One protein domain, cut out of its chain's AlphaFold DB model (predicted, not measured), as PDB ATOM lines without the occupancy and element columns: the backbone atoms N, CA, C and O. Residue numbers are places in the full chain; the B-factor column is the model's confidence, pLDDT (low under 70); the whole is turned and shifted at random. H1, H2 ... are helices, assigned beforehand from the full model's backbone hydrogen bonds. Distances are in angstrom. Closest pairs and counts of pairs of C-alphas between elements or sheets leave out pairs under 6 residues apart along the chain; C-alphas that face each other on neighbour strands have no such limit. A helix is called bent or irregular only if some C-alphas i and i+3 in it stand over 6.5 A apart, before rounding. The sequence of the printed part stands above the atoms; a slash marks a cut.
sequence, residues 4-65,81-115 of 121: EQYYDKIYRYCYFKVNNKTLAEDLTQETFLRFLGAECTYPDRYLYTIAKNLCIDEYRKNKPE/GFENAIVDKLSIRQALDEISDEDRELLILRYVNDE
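AT A GLANCE: This is residues 4 to 65 and 81 to 115 of the 121 residues of the protein "RNA polymerase sigma-70 factor, ECF subfamily" of Butyrivibrio sp. M55 (UniProt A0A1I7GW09). Three helices, H1, H2 and H3, pack together with their centres in a triangle, and H5 packs on H1 through its residues 108 to 113. H4 is held away from this cluster at one end of the model, beyond H5, and residues 60 to 65, of which 60 to 62 belong to H3, stick out elsewhere. The printed part has 97 residues with five named helices, H1 to H5 in that order along the chain, and no named strand; the class is all helix. It is only just compact, close to loose, with a radius of gyration of the C-alphas of 14.7 A, and its C-alphas span 47 by 36 by 23 A.

IN THESE COORDINATES: H1 is residues 4 to 18, 21.6 A from first to last C-alpha, and begins with C-alpha 4 at (-46.711, 51.635, -11.532). It is irregular, but only just: C-alphas 5 and 8 are 6.8 A apart. H2 is residues 21 to 36, 22.7 A long. H3, the longest helix, is residues 43 to 62, 28.9 A, and begins with C-alpha 43 at (-54.874, 51.308, -20.794). H4 is residues 88 to 97, 14.5 A. H5 is residues 101 to 114, 19.8 A, and ends with C-alpha 114 at (-51.527, 35.731, -12.598).

HOW THE PARTS SIT: H1 is the hub and touches H2, H3 and H5. H2 touches H1 with residues 21 to 28 alone, at a steep tilt of 49 degrees, opposite ways; the closest C-alphas, of Tyr 15 and Ala 24, are 4.9 A apart. H1 and H3 touch at a shallow tilt of 27 degrees, the same way, closest at the C-alphas of Lys 17 and Cys 55, 6.6 A apart. H3 touches H2 with residues 46 to 55 alone, at a steep tilt of 47 degrees, opposite ways; their closest C-alphas, of Thr 31 and Ala 51, are 5.5 A apart. H5 touches H1 with residues 108 to 113 alone, at 36 degrees, only just a steep tilt, opposite ways, with the closest C-alphas, of Lys 9 and Val 112, 5.7 A apart. The helix packing is mostly crossed: one of these four touching pairs is at a shallow tilt. H4 and H5 are close but not clearly touching, with the closest C-alphas, of Leu 96 and Arg 104, 7.8 A apart. H4 is apart from H1, H2 and H3, and H5 is apart from H2 and H3. In H2, H3, H4 and H5 every O i to N i+4 pair is within hydrogen-bond range; in H1, 9 of 11 are.

THE WHOLE: The C-alphas farthest apart, of Glu 39 and Val 87, are 48.3 A apart. Residues 66 to 80 are not printed, and C-alphas 65 and 81 are 25.7 A apart across this cut. Of the links that are printed whole, H1 to H2 and H4 to H5 are tight, and H2 to H3 is short. Residues 83 to 95, of which 88 to 95 belong to H4, stand free. Mean pLDDT of the printed part is 78.5; residues 62 to 65, 81 to 98 and 115 are under 70.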
ATOM      1  N   GLU A   4     -47.702  52.428 -12.267       79.19
ATOM      2  CA  GLU A   4     -46.711  51.635 -11.532       79.19
ATOM      3  C   GLU A   4     -47.092  50.150 -11.411       79.19
ATOM      4  O   GLU A   4     -46.224  49.281 -11.472       79.19
ATOM      5  N   GLN A   5     -48.391  49.832 -11.329       82.88
ATOM      6  CA  GLN A   5     -48.884  48.452 -11.225       82.88
ATOM      7  C   GLN A   5     -48.669  47.642 -12.511       82.88
ATOM      8  O   GLN A   5     -48.632  46.411 -12.477       82.88
ATOM      9  N   TYR A   6     -48.540  48.325 -13.651       88.75
ATOM     10  CA  TYR A   6     -48.290  47.695 -14.942       88.75
ATOM     11  C   TYR A   6     -46.803  47.554 -15.238       88.75
ATOM     12  O   TYR A   6     -46.451  46.772 -16.113       88.75
ATOM     13  N   TYR A   7     -45.926  48.265 -14.526       91.38
ATOM     14  CA  TYR A   7     -44.503  48.283 -14.857       91.38
ATOM     15  C   TYR A   7     -43.874  46.890 -14.768       91.38
ATOM     16  O   TYR A   7     -43.303  46.416 -15.745       91.38
ATOM     17  N   ASP A   8     -44.057  46.195 -13.639       91.12
ATOM     18  CA  ASP A   8     -43.543  44.827 -13.453       91.12
ATOM     19  C   ASP A   8     -44.148  43.854 -14.479       91.12
ATOM     20  O   ASP A   8     -43.460  42.997 -15.031       91.12
ATOM     21  N   LYS A   9     -45.429  44.033 -14.814       92.44
ATOM     22  CA  LYS A   9     -46.113  43.201 -15.807       92.44
ATOM     23  C   LYS A   9     -45.542  43.394 -17.210       92.44
ATOM     24  O   LYS A   9     -45.225  42.420 -17.885       92.44
ATOM     25  N   ILE A  10     -45.388  44.638 -17.652       95.62
ATOM     26  CA  ILE A  10     -44.837  44.945 -18.975       95.62
ATOM     27  C   ILE A  10     -43.364  44.545 -19.048       95.62
ATOM     28  O   ILE A  10     -42.965  43.929 -20.031       95.62
ATOM     29  N   TYR A  11     -42.592  44.772 -17.983       94.25
ATOM     30  CA  TYR A  11     -41.216  44.293 -17.898       94.25
ATOM     31  C   TYR A  11     -41.115  42.782 -18.081       94.25
ATOM     32  O   TYR A  11     -40.381  42.315 -18.951       94.25
ATOM     33  N   ARG A  12     -41.887  42.004 -17.314       89.62
ATOM     34  CA  ARG A  12     -41.897  40.542 -17.437       89.62
ATOM     35  C   ARG A  12     -42.355  40.098 -18.817       89.62
ATOM     36  O   ARG A  12     -41.760  39.184 -19.375       89.62
ATOM     37  N   TYR A  13     -43.376  40.746 -19.376       91.69
ATOM     38  CA  TYR A  13     -43.840  40.474 -20.735       91.69
ATOM     39  C   TYR A  13     -42.709  40.657 -21.753       91.69
ATOM     40  O   TYR A  13     -42.389  39.717 -22.478       91.69
ATOM     41  N   CYS A  14     -42.052  41.820 -21.761       89.50
ATOM     42  CA  CYS A  14     -40.913  42.096 -22.634       89.50
ATOM     43  C   CYS A  14     -39.781  41.092 -22.389       89.50
ATOM     44  O   CYS A  14     -39.248  40.523 -23.336       89.50
ATOM     45  N   TYR A  15     -39.464  40.794 -21.128       86.75
ATOM     46  CA  TYR A  15     -38.427  39.831 -20.765       86.75
ATOM     47  C   TYR A  15     -38.716  38.425 -21.304       86.75
ATOM     48  O   TYR A  15     -37.826  37.817 -21.890       86.75
ATOM     49  N   PHE A  16     -39.954  37.933 -21.209       83.50
ATOM     50  CA  PHE A  16     -40.338  36.652 -21.813       83.50
ATOM     51  C   PHE A  16     -40.269  36.657 -23.342       83.50
ATOM     52  O   PHE A  16     -40.093  35.598 -23.939       83.50
ATOM     53  N   LYS A  17     -40.410  37.823 -23.980       82.75
ATOM     54  CA  LYS A  17     -40.348  37.967 -25.439       82.75
ATOM     55  C   LYS A  17     -38.930  38.047 -25.989       82.75
ATOM     56  O   LYS A  17     -38.687  37.487 -27.052       82.75
ATOM     57  N   VAL A  18     -38.022  38.746 -25.306       83.56
ATOM     58  CA  VAL A  18     -36.664  39.006 -25.825       83.56
ATOM     59  C   VAL A  18     -35.553  38.272 -25.083       83.56
ATOM     60  O   VAL A  18     -34.419  38.251 -25.550       83.56
ATOM     61  N   ASN A  19     -35.856  37.716 -23.910       81.00
ATOM     62  CA  ASN A  19     -34.920  37.044 -23.011       81.00
ATOM     63  C   ASN A  19     -33.586  37.791 -22.778       81.00
ATOM     64  O   ASN A  19     -32.509  37.224 -22.611       81.00
ATOM     65  N   ASN A  20     -33.648  39.114 -22.730       85.06
ATOM     66  CA  ASN A  20     -32.508  39.969 -22.446       85.06
ATOM     67  C   ASN A  20     -32.978  41.042 -21.469       85.06
ATOM     68  O   ASN A  20     -33.936  41.753 -21.751       85.06
ATOM     69  N   LYS A  21     -32.332  41.127 -20.302       86.38
ATOM     70  CA  LYS A  21     -32.757  42.032 -19.224       86.38
ATOM     71  C   LYS A  21     -32.673  43.494 -19.646       86.38
ATOM     72  O   LYS A  21     -33.661  44.201 -19.508       86.38
ATOM     73  N   THR A  22     -31.533  43.909 -20.192       92.12
ATOM     74  CA  THR A  22     -31.304  45.290 -20.636       92.12
ATOM     75  C   THR A  22     -32.278  45.663 -21.745       92.12
ATOM     76  O   THR A  22     -32.963  46.673 -21.656       92.12
ATOM     77  N   LEU A  23     -32.433  44.789 -22.740       89.56
ATOM     78  CA  LEU A  23     -33.367  45.039 -23.831       89.56
ATOM     79  C   LEU A  23     -34.823  45.075 -23.343       89.56
ATOM     80  O   LEU A  23     -35.609  45.901 -23.788       89.56
ATOM     81  N   ALA A  24     -35.197  44.210 -22.400       91.12
ATOM     82  CA  ALA A  24     -36.525  44.236 -21.803       91.12
ATOM     83  C   ALA A  24     -36.779  45.524 -21.006       91.12
ATOM     84  O   ALA A  24     -37.887  46.059 -21.073       91.12
ATOM     85  N   GLU A  25     -35.783  46.039 -20.280       95.88
ATOM     86  CA  GLU A  25     -35.854  47.338 -19.597       95.88
ATOM     87  C   GLU A  25     -36.078  48.473 -20.603       95.88
ATOM     88  O   GLU A  25     -36.993  49.278 -20.409       95.88
ATOM     89  N   ASP A  26     -35.321  48.493 -21.700       96.81
ATOM     90  CA  ASP A  26     -35.433  49.509 -22.752       96.81
ATOM     91  C   ASP A  26     -36.812  49.477 -23.430       96.81
ATOM     92  O   ASP A  26     -37.494  50.499 -23.528       96.81
ATOM     93  N   LEU A  27     -37.279  48.291 -23.835       96.25
ATOM     94  CA  LEU A  27     -38.596  48.115 -24.460       96.25
ATOM     95  C   LEU A  27     -39.740  48.484 -23.509       96.25
ATOM     96  O   LEU A  27     -40.768  49.018 -23.936       96.25
ATOM     97  N   THR A  28     -39.571  48.227 -22.211       96.56
ATOM     98  CA  THR A  28     -40.540  48.621 -21.182       96.56
ATOM     99  C   THR A  28     -40.605  50.134 -21.053       96.56
ATOM    100  O   THR A  28     -41.696  50.700 -21.088       96.56
ATOM    101  N   GLN A  29     -39.458  50.806 -20.954       95.75
ATOM    102  CA  GLN A  29     -39.405  52.266 -20.889       95.75
ATOM    103  C   GLN A  29     -40.053  52.898 -22.123       95.75
ATOM    104  O   GLN A  29     -40.948  53.730 -21.986       95.75
ATOM    105  N   GLU A  30     -39.685  52.436 -23.319       96.50
ATOM    106  CA  GLU A  30     -40.262  52.908 -24.581       96.50
ATOM    107  C   GLU A  30     -41.781  52.668 -24.649       96.50
ATOM    108  O   GLU A  30     -42.533  53.522 -25.126       96.50
ATOM    109  N   THR A  31     -42.264  51.543 -24.108       96.69
ATOM    110  CA  THR A  31     -43.703  51.257 -24.010       96.69
ATOM    111  C   THR A  31     -44.433  52.336 -23.215       96.69
ATOM    112  O   THR A  31     -45.434  52.883 -23.685       96.69
ATOM    113  N   PHE A  32     -43.930  52.672 -22.024       94.88
ATOM    114  CA  PHE A  32     -44.555  53.687 -21.178       94.88
ATOM    115  C   PHE A  32     -44.412  55.098 -21.754       94.88
ATOM    116  O   PHE A  32     -45.356  55.878 -21.652       94.88
ATOM    117  N   LEU A  33     -43.299  55.420 -22.421       93.94
ATOM    118  CA  LEU A  33     -43.135  56.704 -23.111       93.94
ATOM    119  C   LEU A  33     -44.199  56.903 -24.201       93.94
ATOM    120  O   LEU A  33     -44.836  57.956 -24.251       93.94
ATOM    121  N   ARG A  34     -44.455  55.880 -25.026       93.19
ATOM    122  CA  ARG A  34     -45.519  55.921 -26.048       93.19
ATOM    123  C   ARG A  34     -46.914  55.961 -25.439       93.19
ATOM    124  O   ARG A  34     -47.794  56.631 -25.970       93.19
ATOM    125  N   PHE A  35     -47.112  55.260 -24.326       91.81
ATOM    126  CA  PHE A  35     -48.382  55.233 -23.609       91.81
ATOM    127  C   PHE A  35     -48.750  56.597 -23.011       91.81
ATOM    128  O   PHE A  35     -49.883  57.041 -23.163       91.81
ATOM    129  N   LEU A  36     -47.797  57.279 -22.367       88.31
ATOM    130  CA  LEU A  36     -48.019  58.587 -21.737       88.31
ATOM    131  C   LEU A  36     -48.415  59.679 -22.742       88.31
ATOM    132  O   LEU A  36     -49.065  60.649 -22.363       88.31
ATOM    133  N   GLY A  37     -48.040  59.523 -24.015       78.38
ATOM    134  CA  GLY A  37     -48.420  60.433 -25.097       78.38
ATOM    135  C   GLY A  37     -49.811  60.188 -25.693       78.38
ATOM    136  O   GLY A  37     -50.192  60.907 -26.615       78.38
ATOM    137  N   ALA A  38     -50.556  59.185 -25.219       80.25
ATOM    138  CA  ALA A  38     -51.813  58.758 -25.824       80.25
ATOM    139  C   ALA A  38     -53.003  58.879 -24.865       80.25
ATOM    140  O   ALA A  38     -52.957  58.438 -23.718       80.25
ATOM    141  N   GLU A  39     -54.125  59.389 -25.371       78.88
ATOM    142  CA  GLU A  39     -55.417  59.226 -24.707       78.88
ATOM    143  C   GLU A  39     -56.003  57.862 -25.085       78.88
ATOM    144  O   GLU A  39     -56.231  57.578 -26.262       78.88
ATOM    145  N   CYS A  40     -56.250  56.993 -24.101       80.12
ATOM    146  CA  CYS A  40     -56.846  55.685 -24.365       80.12
ATOM    147  C   CYS A  40     -57.902  55.289 -23.328       80.12
ATOM    148  O   CYS A  40     -57.811  55.596 -22.140       80.12
ATOM    149  N   THR A  41     -58.917  54.570 -23.804       83.00
ATOM    150  CA  THR A  41     -60.030  54.058 -22.988       83.00
ATOM    151  C   THR A  41     -59.677  52.748 -22.274       83.00
ATOM    152  O   THR A  41     -60.232  52.463 -21.218       83.00
ATOM    153  N   TYR A  42     -58.745  51.965 -22.832       87.12
ATOM    154  CA  TYR A  42     -58.338  50.643 -22.332       87.12
ATOM    155  C   TYR A  42     -56.812  50.587 -22.147       87.12
ATOM    156  O   TYR A  42     -56.094  50.165 -23.061       87.12
ATOM    157  N   PRO A  43     -56.301  51.073 -21.004       86.19
ATOM    158  CA  PRO A  43     -54.874  51.308 -20.794       86.19
ATOM    159  C   PRO A  43     -54.036  50.031 -20.762       86.19
ATOM    160  O   PRO A  43     -52.947  49.987 -21.323       86.19
ATOM    161  N   ASP A  44     -54.576  48.976 -20.168       87.75
ATOM    162  CA  ASP A  44     -53.988  47.642 -20.100       87.75
ATOM    163  C   ASP A  44     -53.755  47.054 -21.497       87.75
ATOM    164  O   ASP A  44     -52.629  46.719 -21.868       87.75
ATOM    165  N   ARG A  45     -54.807  46.998 -22.318       89.75
ATOM    166  CA  ARG A  45     -54.742  46.485 -23.686       89.75
ATOM    167  C   ARG A  45     -53.785  47.311 -24.535       89.75
ATOM    168  O   ARG A  45     -53.067  46.758 -25.372       89.75
ATOM    169  N   TYR A  46     -53.782  48.625 -24.337       92.25
ATOM    170  CA  TYR A  46     -52.942  49.523 -25.113       92.25
ATOM    171  C   TYR A  46     -51.455  49.356 -24.772       92.25
ATOM    172  O   TYR A  46     -50.645  49.223 -25.689       92.25
ATOM    173  N   LEU A  47     -51.105  49.228 -23.487       94.12
ATOM    174  CA  LEU A  47     -49.737  48.931 -23.043       94.12
ATOM    175  C   LEU A  47     -49.204  47.627 -23.653       94.12
ATOM    176  O   LEU A  47     -48.127  47.627 -24.247       94.12
ATOM    177  N   TYR A  48     -49.972  46.534 -23.582       93.75
ATOM    178  CA  TYR A  48     -49.558  45.261 -24.185       93.75
ATOM    179  C   TYR A  48     -49.455  45.333 -25.710       93.75
ATOM    180  O   TYR A  48     -48.575  44.706 -26.294       93.75
ATOM    181  N   THR A  49     -50.307  46.126 -26.367       93.75
ATOM    182  CA  THR A  49     -50.227  46.329 -27.822       93.75
ATOM    183  C   THR A  49     -48.923  47.022 -28.208       93.75
ATOM    184  O   THR A  49     -48.244  46.584 -29.138       93.75
ATOM    185  N   ILE A  50     -48.547  48.081 -27.486       95.44
ATOM    186  CA  ILE A  50     -47.291  48.794 -27.725       95.44
ATOM    187  C   ILE A  50     -46.097  47.864 -27.477       95.44
ATOM    188  O   ILE A  50     -45.251  47.726 -28.360       95.44
ATOM    189  N   ALA A  51     -46.061  47.188 -26.324       95.00
ATOM    190  CA  ALA A  51     -44.976  46.281 -25.956       95.00
ATOM    191  C   ALA A  51     -44.795  45.151 -26.982       95.00
ATOM    192  O   ALA A  51     -43.675  44.874 -27.414       95.00
ATOM    193  N   LYS A  52     -45.899  44.536 -27.428       91.94
ATOM    194  CA  LYS A  52     -45.890  43.494 -28.462       91.94
ATOM    195  C   LYS A  52     -45.260  43.995 -29.759       91.94
ATOM    196  O   LYS A  52     -44.382  43.330 -30.302       91.94
ATOM    197  N   ASN A  53     -45.689  45.162 -30.241       92.81
ATOM    198  CA  ASN A  53     -45.175  45.733 -31.485       92.81
ATOM    199  C   ASN A  53     -43.677  46.036 -31.387       92.81
ATOM    200  O   ASN A  53     -42.924  45.674 -32.284       92.81
ATOM    201  N   LEU A  54     -43.238  46.614 -30.267       93.94
ATOM    202  CA  LEU A  54     -41.825  46.889 -30.009       93.94
ATOM    203  C   LEU A  54     -40.975  45.612 -29.991       93.94
ATOM    204  O   LEU A  54     -39.913  45.583 -30.604       93.94
ATOM    205  N   CYS A  55     -41.454  44.540 -29.354       87.75
ATOM    206  CA  CYS A  55     -40.756  43.252 -29.347       87.75
ATOM    207  C   CYS A  55     -40.659  42.636 -30.755       87.75
ATOM    208  O   CYS A  55     -39.624  42.078 -31.116       87.75
ATOM    209  N   ILE A  56     -41.721  42.744 -31.564       85.50
ATOM    210  CA  ILE A  56     -41.726  42.269 -32.957       85.50
ATOM    211  C   ILE A  56     -40.729  43.064 -33.803       85.50
ATOM    212  O   ILE A  56     -39.973  42.478 -34.578       85.50
ATOM    213  N   ASP A  57     -40.722  44.389 -33.668       85.44
ATOM    214  CA  ASP A  57     -39.805  45.257 -34.404       85.44
ATOM    215  C   ASP A  57     -38.350  44.965 -34.031       85.44
ATOM    216  O   ASP A  57     -37.486  44.909 -34.905       85.44
ATOM    217  N   GLU A  58     -38.079  44.718 -32.753       86.12
ATOM    218  CA  GLU A  58     -36.748  44.358 -32.279       86.12
ATOM    219  C   GLU A  58     -36.286  42.999 -32.812       86.12
ATOM    220  O   GLU A  58     -35.151  42.855 -33.266       86.12
ATOM    221  N   TYR A  59     -37.180  42.012 -32.862       77.94
ATOM    222  CA  TYR A  59     -36.887  40.734 -33.506       77.94
ATOM    223  C   TYR A  59     -36.562  40.907 -34.997       77.94
ATOM    224  O   TYR A  59     -35.596  40.333 -35.498       77.94
ATOM    225  N   ARG A  60     -37.328  41.743 -35.713       76.44
ATOM    226  CA  ARG A  60     -37.099  42.021 -37.140       76.44
ATOM    227  C   ARG A  60     -35.746  42.679 -37.403       76.44
ATOM    228  O   ARG A  60     -35.117  42.335 -38.393       76.44
ATOM    229  N   LYS A  61     -35.297  43.595 -36.537       76.38
ATOM    230  CA  LYS A  61     -33.988  44.265 -36.664       76.38
ATOM    231  C   LYS A  61     -32.808  43.325 -36.436       76.38
ATOM    232  O   LYS A  61     -31.765  43.504 -37.053       76.38
ATOM    233  N   ASN A  62     -32.968  42.355 -35.539       67.94
ATOM    234  CA  ASN A  62     -31.916  41.399 -35.195       67.94
ATOM    235  C   ASN A  62     -31.890  40.173 -36.119       67.94
ATOM    236  O   ASN A  62     -30.943  39.388 -36.064       67.94
ATOM    237  N   LYS A  63     -32.894  40.007 -36.991       60.69
ATOM    238  CA  LYS A  63     -32.853  39.005 -38.053       60.69
ATOM    239  C   LYS A  63     -31.918  39.526 -39.155       60.69
ATOM    240  O   LYS A  63     -32.221  40.568 -39.734       60.69
ATOM    241  N   PRO A  64     -30.784  38.861 -39.455       47.84
ATOM    242  CA  PRO A  64     -29.971  39.249 -40.601       47.84
ATOM    243  C   PRO A  64     -30.854  39.223 -41.854       47.84
ATOM    244  O   PRO A  64     -31.663  38.303 -42.001       47.84
ATOM    245  N   GLU A  65     -30.736  40.235 -42.723       46.81
ATOM    246  CA  GLU A  65     -31.403  40.275 -44.031       46.81
ATOM    247  C   GLU A  65     -30.964  39.058 -44.860       46.81
ATOM    248  O   GLU A  65     -30.036  39.113 -45.660       46.81
ATOM    249  N   GLY A  81     -33.987  31.573 -21.057       36.75
ATOM    250  CA  GLY A  81     -34.592  32.120 -19.817       36.75
ATOM    251  C   GLY A  81     -34.875  31.118 -18.690       36.75
ATOM    252  O   GLY A  81     -35.079  31.504 -17.544       36.75
ATOM    253  N   PHE A  82     -34.883  29.818 -18.991       36.03
ATOM    254  CA  PHE A  82     -35.169  28.750 -18.028       36.03
ATOM    255  C   PHE A  82     -33.953  27.831 -17.900       36.03
ATOM    256  O   PHE A  82     -33.874  26.750 -18.492       36.03
ATOM    257  N   GLU A  83     -32.950  28.255 -17.136       37.03
ATOM    258  CA  GLU A  83     -31.868  27.371 -16.708       37.03
ATOM    259  C   GLU A  83     -32.239  26.669 -15.402       37.03
ATOM    260  O   GLU A  83     -32.080  27.253 -14.342       37.03
ATOM    261  N   ASN A  84     -32.773  25.438 -15.485       38.34
ATOM    262  CA  ASN A  84     -32.382  24.261 -14.681       38.34
ATOM    263  C   ASN A  84     -33.098  22.983 -15.199       38.34
ATOM    264  O   ASN A  84     -34.258  23.064 -15.575       38.34
ATOM    265  N   ALA A  85     -32.387  21.843 -15.264       35.97
ATOM    266  CA  ALA A  85     -32.786  20.492 -15.741       35.97
ATOM    267  C   ALA A  85     -32.820  20.239 -17.274       35.97
ATOM    268  O   ALA A  85     -33.750  20.601 -17.974       35.97
ATOM    269  N   ILE A  86     -31.785  19.590 -17.822       44.94
ATOM    270  CA  ILE A  86     -31.570  19.389 -19.276       44.94
ATOM    271  C   ILE A  86     -32.531  18.353 -19.907       44.94
ATOM    272  O   ILE A  86     -32.812  18.441 -21.099       44.94
ATOM    273  N   VAL A  87     -33.070  17.410 -19.127       39.81
ATOM    274  CA  VAL A  87     -33.901  16.299 -19.638       39.81
ATOM    275  C   VAL A  87     -35.381  16.691 -19.790       39.81
ATOM    276  O   VAL A  87     -35.988  16.357 -20.801       39.81
ATOM    277  N   ASP A  88     -35.926  17.494 -18.871       49.91
ATOM    278  CA  ASP A  88     -37.319  17.982 -18.942       49.91
ATOM    279  C   ASP A  88     -37.509  19.103 -19.980       49.91
ATOM    280  O   ASP A  88     -38.616  19.397 -20.420       49.91
ATOM    281  N   LYS A  89     -36.423  19.750 -20.410       48.19
ATOM    282  CA  LYS A  89     -36.479  20.879 -21.351       48.19
ATOM    283  C   LYS A  89     -36.710  20.470 -22.793       48.19
ATOM    284  O   LYS A  89     -37.247  21.271 -23.551       48.19
ATOM    285  N   LEU A  90     -36.280  19.270 -23.186       51.22
ATOM    286  CA  LEU A  90     -36.487  18.802 -24.555       51.22
ATOM    287  C   LEU A  90     -37.975  18.526 -24.796       51.22
ATOM    288  O   LEU A  90     -38.514  18.964 -25.805       51.22
ATOM    289  N   SER A  91     -38.641  17.891 -23.829       57.47
ATOM    290  CA  SER A  91     -40.078  17.611 -23.880       57.47
ATOM    291  C   SER A  91     -40.918  18.882 -23.768       57.47
ATOM    292  O   SER A  91     -41.884  19.031 -24.509       57.47
ATOM    293  N   ILE A  92     -40.530  19.835 -22.910       62.12
ATOM    294  CA  ILE A  92     -41.205  21.141 -22.829       62.12
ATOM    295  C   ILE A  92     -41.033  21.928 -24.132       62.12
ATOM    296  O   ILE A  92     -42.002  22.501 -24.611       62.12
ATOM    297  N   ARG A  93     -39.835  21.953 -24.732       56.31
ATOM    298  CA  ARG A  93     -39.620  22.629 -26.022       56.31
ATOM    299  C   ARG A  93     -40.455  22.007 -27.135       56.31
ATOM    300  O   ARG A  93     -41.174  22.738 -27.796       56.31
ATOM    301  N   GLN A  94     -40.446  20.681 -27.255       60.31
ATOM    302  CA  GLN A  94     -41.263  19.964 -28.240       60.31
ATOM    303  C   GLN A  94     -42.761  20.250 -28.065       60.31
ATOM    304  O   GLN A  94     -43.443  20.546 -29.036       60.31
ATOM    305  N   ALA A  95     -43.260  20.244 -26.825       62.31
ATOM    306  CA  ALA A  95     -44.652  20.587 -26.543       62.31
ATOM    307  C   ALA A  95     -44.975  22.068 -26.818       62.31
ATOM    308  O   ALA A  95     -46.098  22.391 -27.183       62.31
ATOM    309  N   LEU A  96     -44.011  22.980 -26.641       60.47
ATOM    310  CA  LEU A  96     -44.173  24.400 -26.967       60.47
ATOM    311  C   LEU A  96     -44.123  24.660 -28.480       60.47
ATOM    312  O   LEU A  96     -44.731  25.630 -28.929       60.47
ATOM    313  N   ASP A  97     -43.423  23.834 -29.253       60.31
ATOM    314  CA  ASP A  97     -43.371  23.934 -30.718       60.31
ATOM    315  C   ASP A  97     -44.691  23.494 -31.375       60.31
ATOM    316  O   ASP A  97     -45.024  23.953 -32.464       60.31
ATOM    317  N   GLU A  98     -45.495  22.678 -30.686       68.94
ATOM    318  CA  GLU A  98     -46.865  22.333 -31.096       68.94
ATOM    319  C   GLU A  98     -47.889  23.446 -30.799       68.94
ATOM    320  O   GLU A  98     -49.030  23.388 -31.262       68.94
ATOM    321  N   ILE A  99     -47.502  24.464 -30.026       70.56
ATOM    322  CA  ILE A  99     -48.380  25.561 -29.617       70.56
ATOM    323  C   ILE A  99     -48.298  26.697 -30.634       70.56
ATOM    324  O   ILE A  99     -47.219  27.205 -30.942       70.56
ATOM    325  N   SER A 100     -49.466  27.136 -31.102       74.88
ATOM    326  CA  SER A 100     -49.582  28.282 -31.999       74.88
ATOM    327  C   SER A 100     -49.042  29.565 -31.353       74.88
ATOM    328  O   SER A 100     -49.067  29.736 -30.131       74.88
ATOM    329  N   ASP A 101     -48.599  30.524 -32.165       70.19
ATOM    330  CA  ASP A 101     -48.143  31.826 -31.661       70.19
ATOM    331  C   ASP A 101     -49.209  32.553 -30.827       70.19
ATOM    332  O   ASP A 101     -48.886  33.276 -29.881       70.19
ATOM    333  N   GLU A 102     -50.484  32.344 -31.157       74.00
ATOM    334  CA  GLU A 102     -51.630  32.914 -30.449       74.00
ATOM    335  C   GLU A 102     -51.806  32.285 -29.062       74.00
ATOM    336  O   GLU A 102     -51.953  32.998 -28.067       74.00
ATOM    337  N   ASP A 103     -51.707  30.963 -28.963       74.06
ATOM    338  CA  ASP A 103     -51.798  30.246 -27.690       74.06
ATOM    339  C   ASP A 103     -50.586  30.535 -26.795       74.06
ATOM    340  O   ASP A 103     -50.713  30.709 -25.579       74.06
ATOM    341  N   ARG A 104     -49.400  30.678 -27.393       75.75
ATOM    342  CA  ARG A 104     -48.186  31.096 -26.688       75.75
ATOM    343  C   ARG A 104     -48.316  32.515 -26.137       75.75
ATOM    344  O   ARG A 104     -47.906  32.778 -25.006       75.75
ATOM    345  N   GLU A 105     -48.900  33.429 -26.910       81.12
ATOM    346  CA  GLU A 105     -49.222  34.782 -26.452       81.12
ATOM    347  C   GLU A 105     -50.165  34.746 -25.243       81.12
ATOM    348  O   GLU A 105     -49.904  35.411 -24.240       81.12
ATOM    349  N   LEU A 106     -51.220  33.929 -25.304       83.31
ATOM    350  CA  LEU A 106     -52.168  33.759 -24.204       83.31
ATOM    351  C   LEU A 106     -51.494  33.219 -22.939       83.31
ATOM    352  O   LEU A 106     -51.764  33.721 -21.847       83.31
ATOM    353  N   LEU A 107     -50.588  32.249 -23.071       80.81
ATOM    354  CA  LEU A 107     -49.837  31.694 -21.945       80.81
ATOM    355  C   LEU A 107     -48.952  32.744 -21.264       80.81
ATOM    356  O   LEU A 107     -48.975  32.858 -20.037       80.81
ATOM    357  N   ILE A 108     -48.217  33.546 -22.040       82.88
ATOM    358  CA  ILE A 108     -47.376  34.624 -21.500       82.88
ATOM    359  C   ILE A 108     -48.245  35.669 -20.797       82.88
ATOM    360  O   ILE A 108     -47.955  36.053 -19.663       82.88
ATOM    361  N   LEU A 109     -49.332  36.108 -21.439       84.56
ATOM    362  CA  LEU A 109     -50.251  37.085 -20.858       84.56
ATOM    363  C   LEU A 109     -50.880  36.563 -19.565       84.56
ATOM    364  O   LEU A 109     -50.973  37.316 -18.596       84.56
ATOM    365  N   ARG A 110     -51.278  35.287 -19.523       83.31
ATOM    366  CA  ARG A 110     -51.819  34.647 -18.321       83.31
ATOM    367  C   ARG A 110     -50.782  34.623 -17.206       83.31
ATOM    368  O   ARG A 110     -51.067  35.101 -16.118       83.31
ATOM    369  N   TYR A 111     -49.574  34.143 -17.485       82.06
ATOM    370  CA  TYR A 111     -48.511  34.020 -16.487       82.06
ATOM    371  C   TYR A 111     -48.118  35.373 -15.878       82.06
ATOM    372  O   TYR A 111     -48.052  35.528 -14.662       82.06
ATOM    373  N   VAL A 112     -47.913  36.384 -16.724       85.31
ATOM    374  CA  VAL A 112     -47.530  37.735 -16.293       85.31
ATOM    375  C   VAL A 112     -48.630  38.416 -15.473       85.31
ATOM    376  O   VAL A 112     -48.330  39.229 -14.601       85.31
ATOM    377  N   ASN A 113     -49.900  38.107 -15.743       83.94
ATOM    378  CA  ASN A 113     -51.024  38.691 -15.012       83.94
ATOM    379  C   ASN A 113     -51.412  37.921 -13.748       83.94
ATOM    380  O   ASN A 113     -51.899  38.547 -12.806       83.94
ATOM    381  N   ASP A 114     -51.206  36.605 -13.728       79.25
ATOM    382  CA  ASP A 114     -51.527  35.731 -12.598       79.25
ATOM    383  C   ASP A 114     -50.461  35.770 -11.505       79.25
ATOM    384  O   ASP A 114     -50.767  35.575 -10.326       79.25
ATOM    385  N   GLU A 115     -49.207  36.053 -11.865       63.16
ATOM    386  CA  GLU A 115     -48.195  36.380 -10.875       63.16
ATOM    387  C   GLU A 115     -48.417  37.794 -10.337       63.16
ATOM    388  O   GLU A 115     -47.848  38.772 -10.816       63.16
TER     389      GLU A 115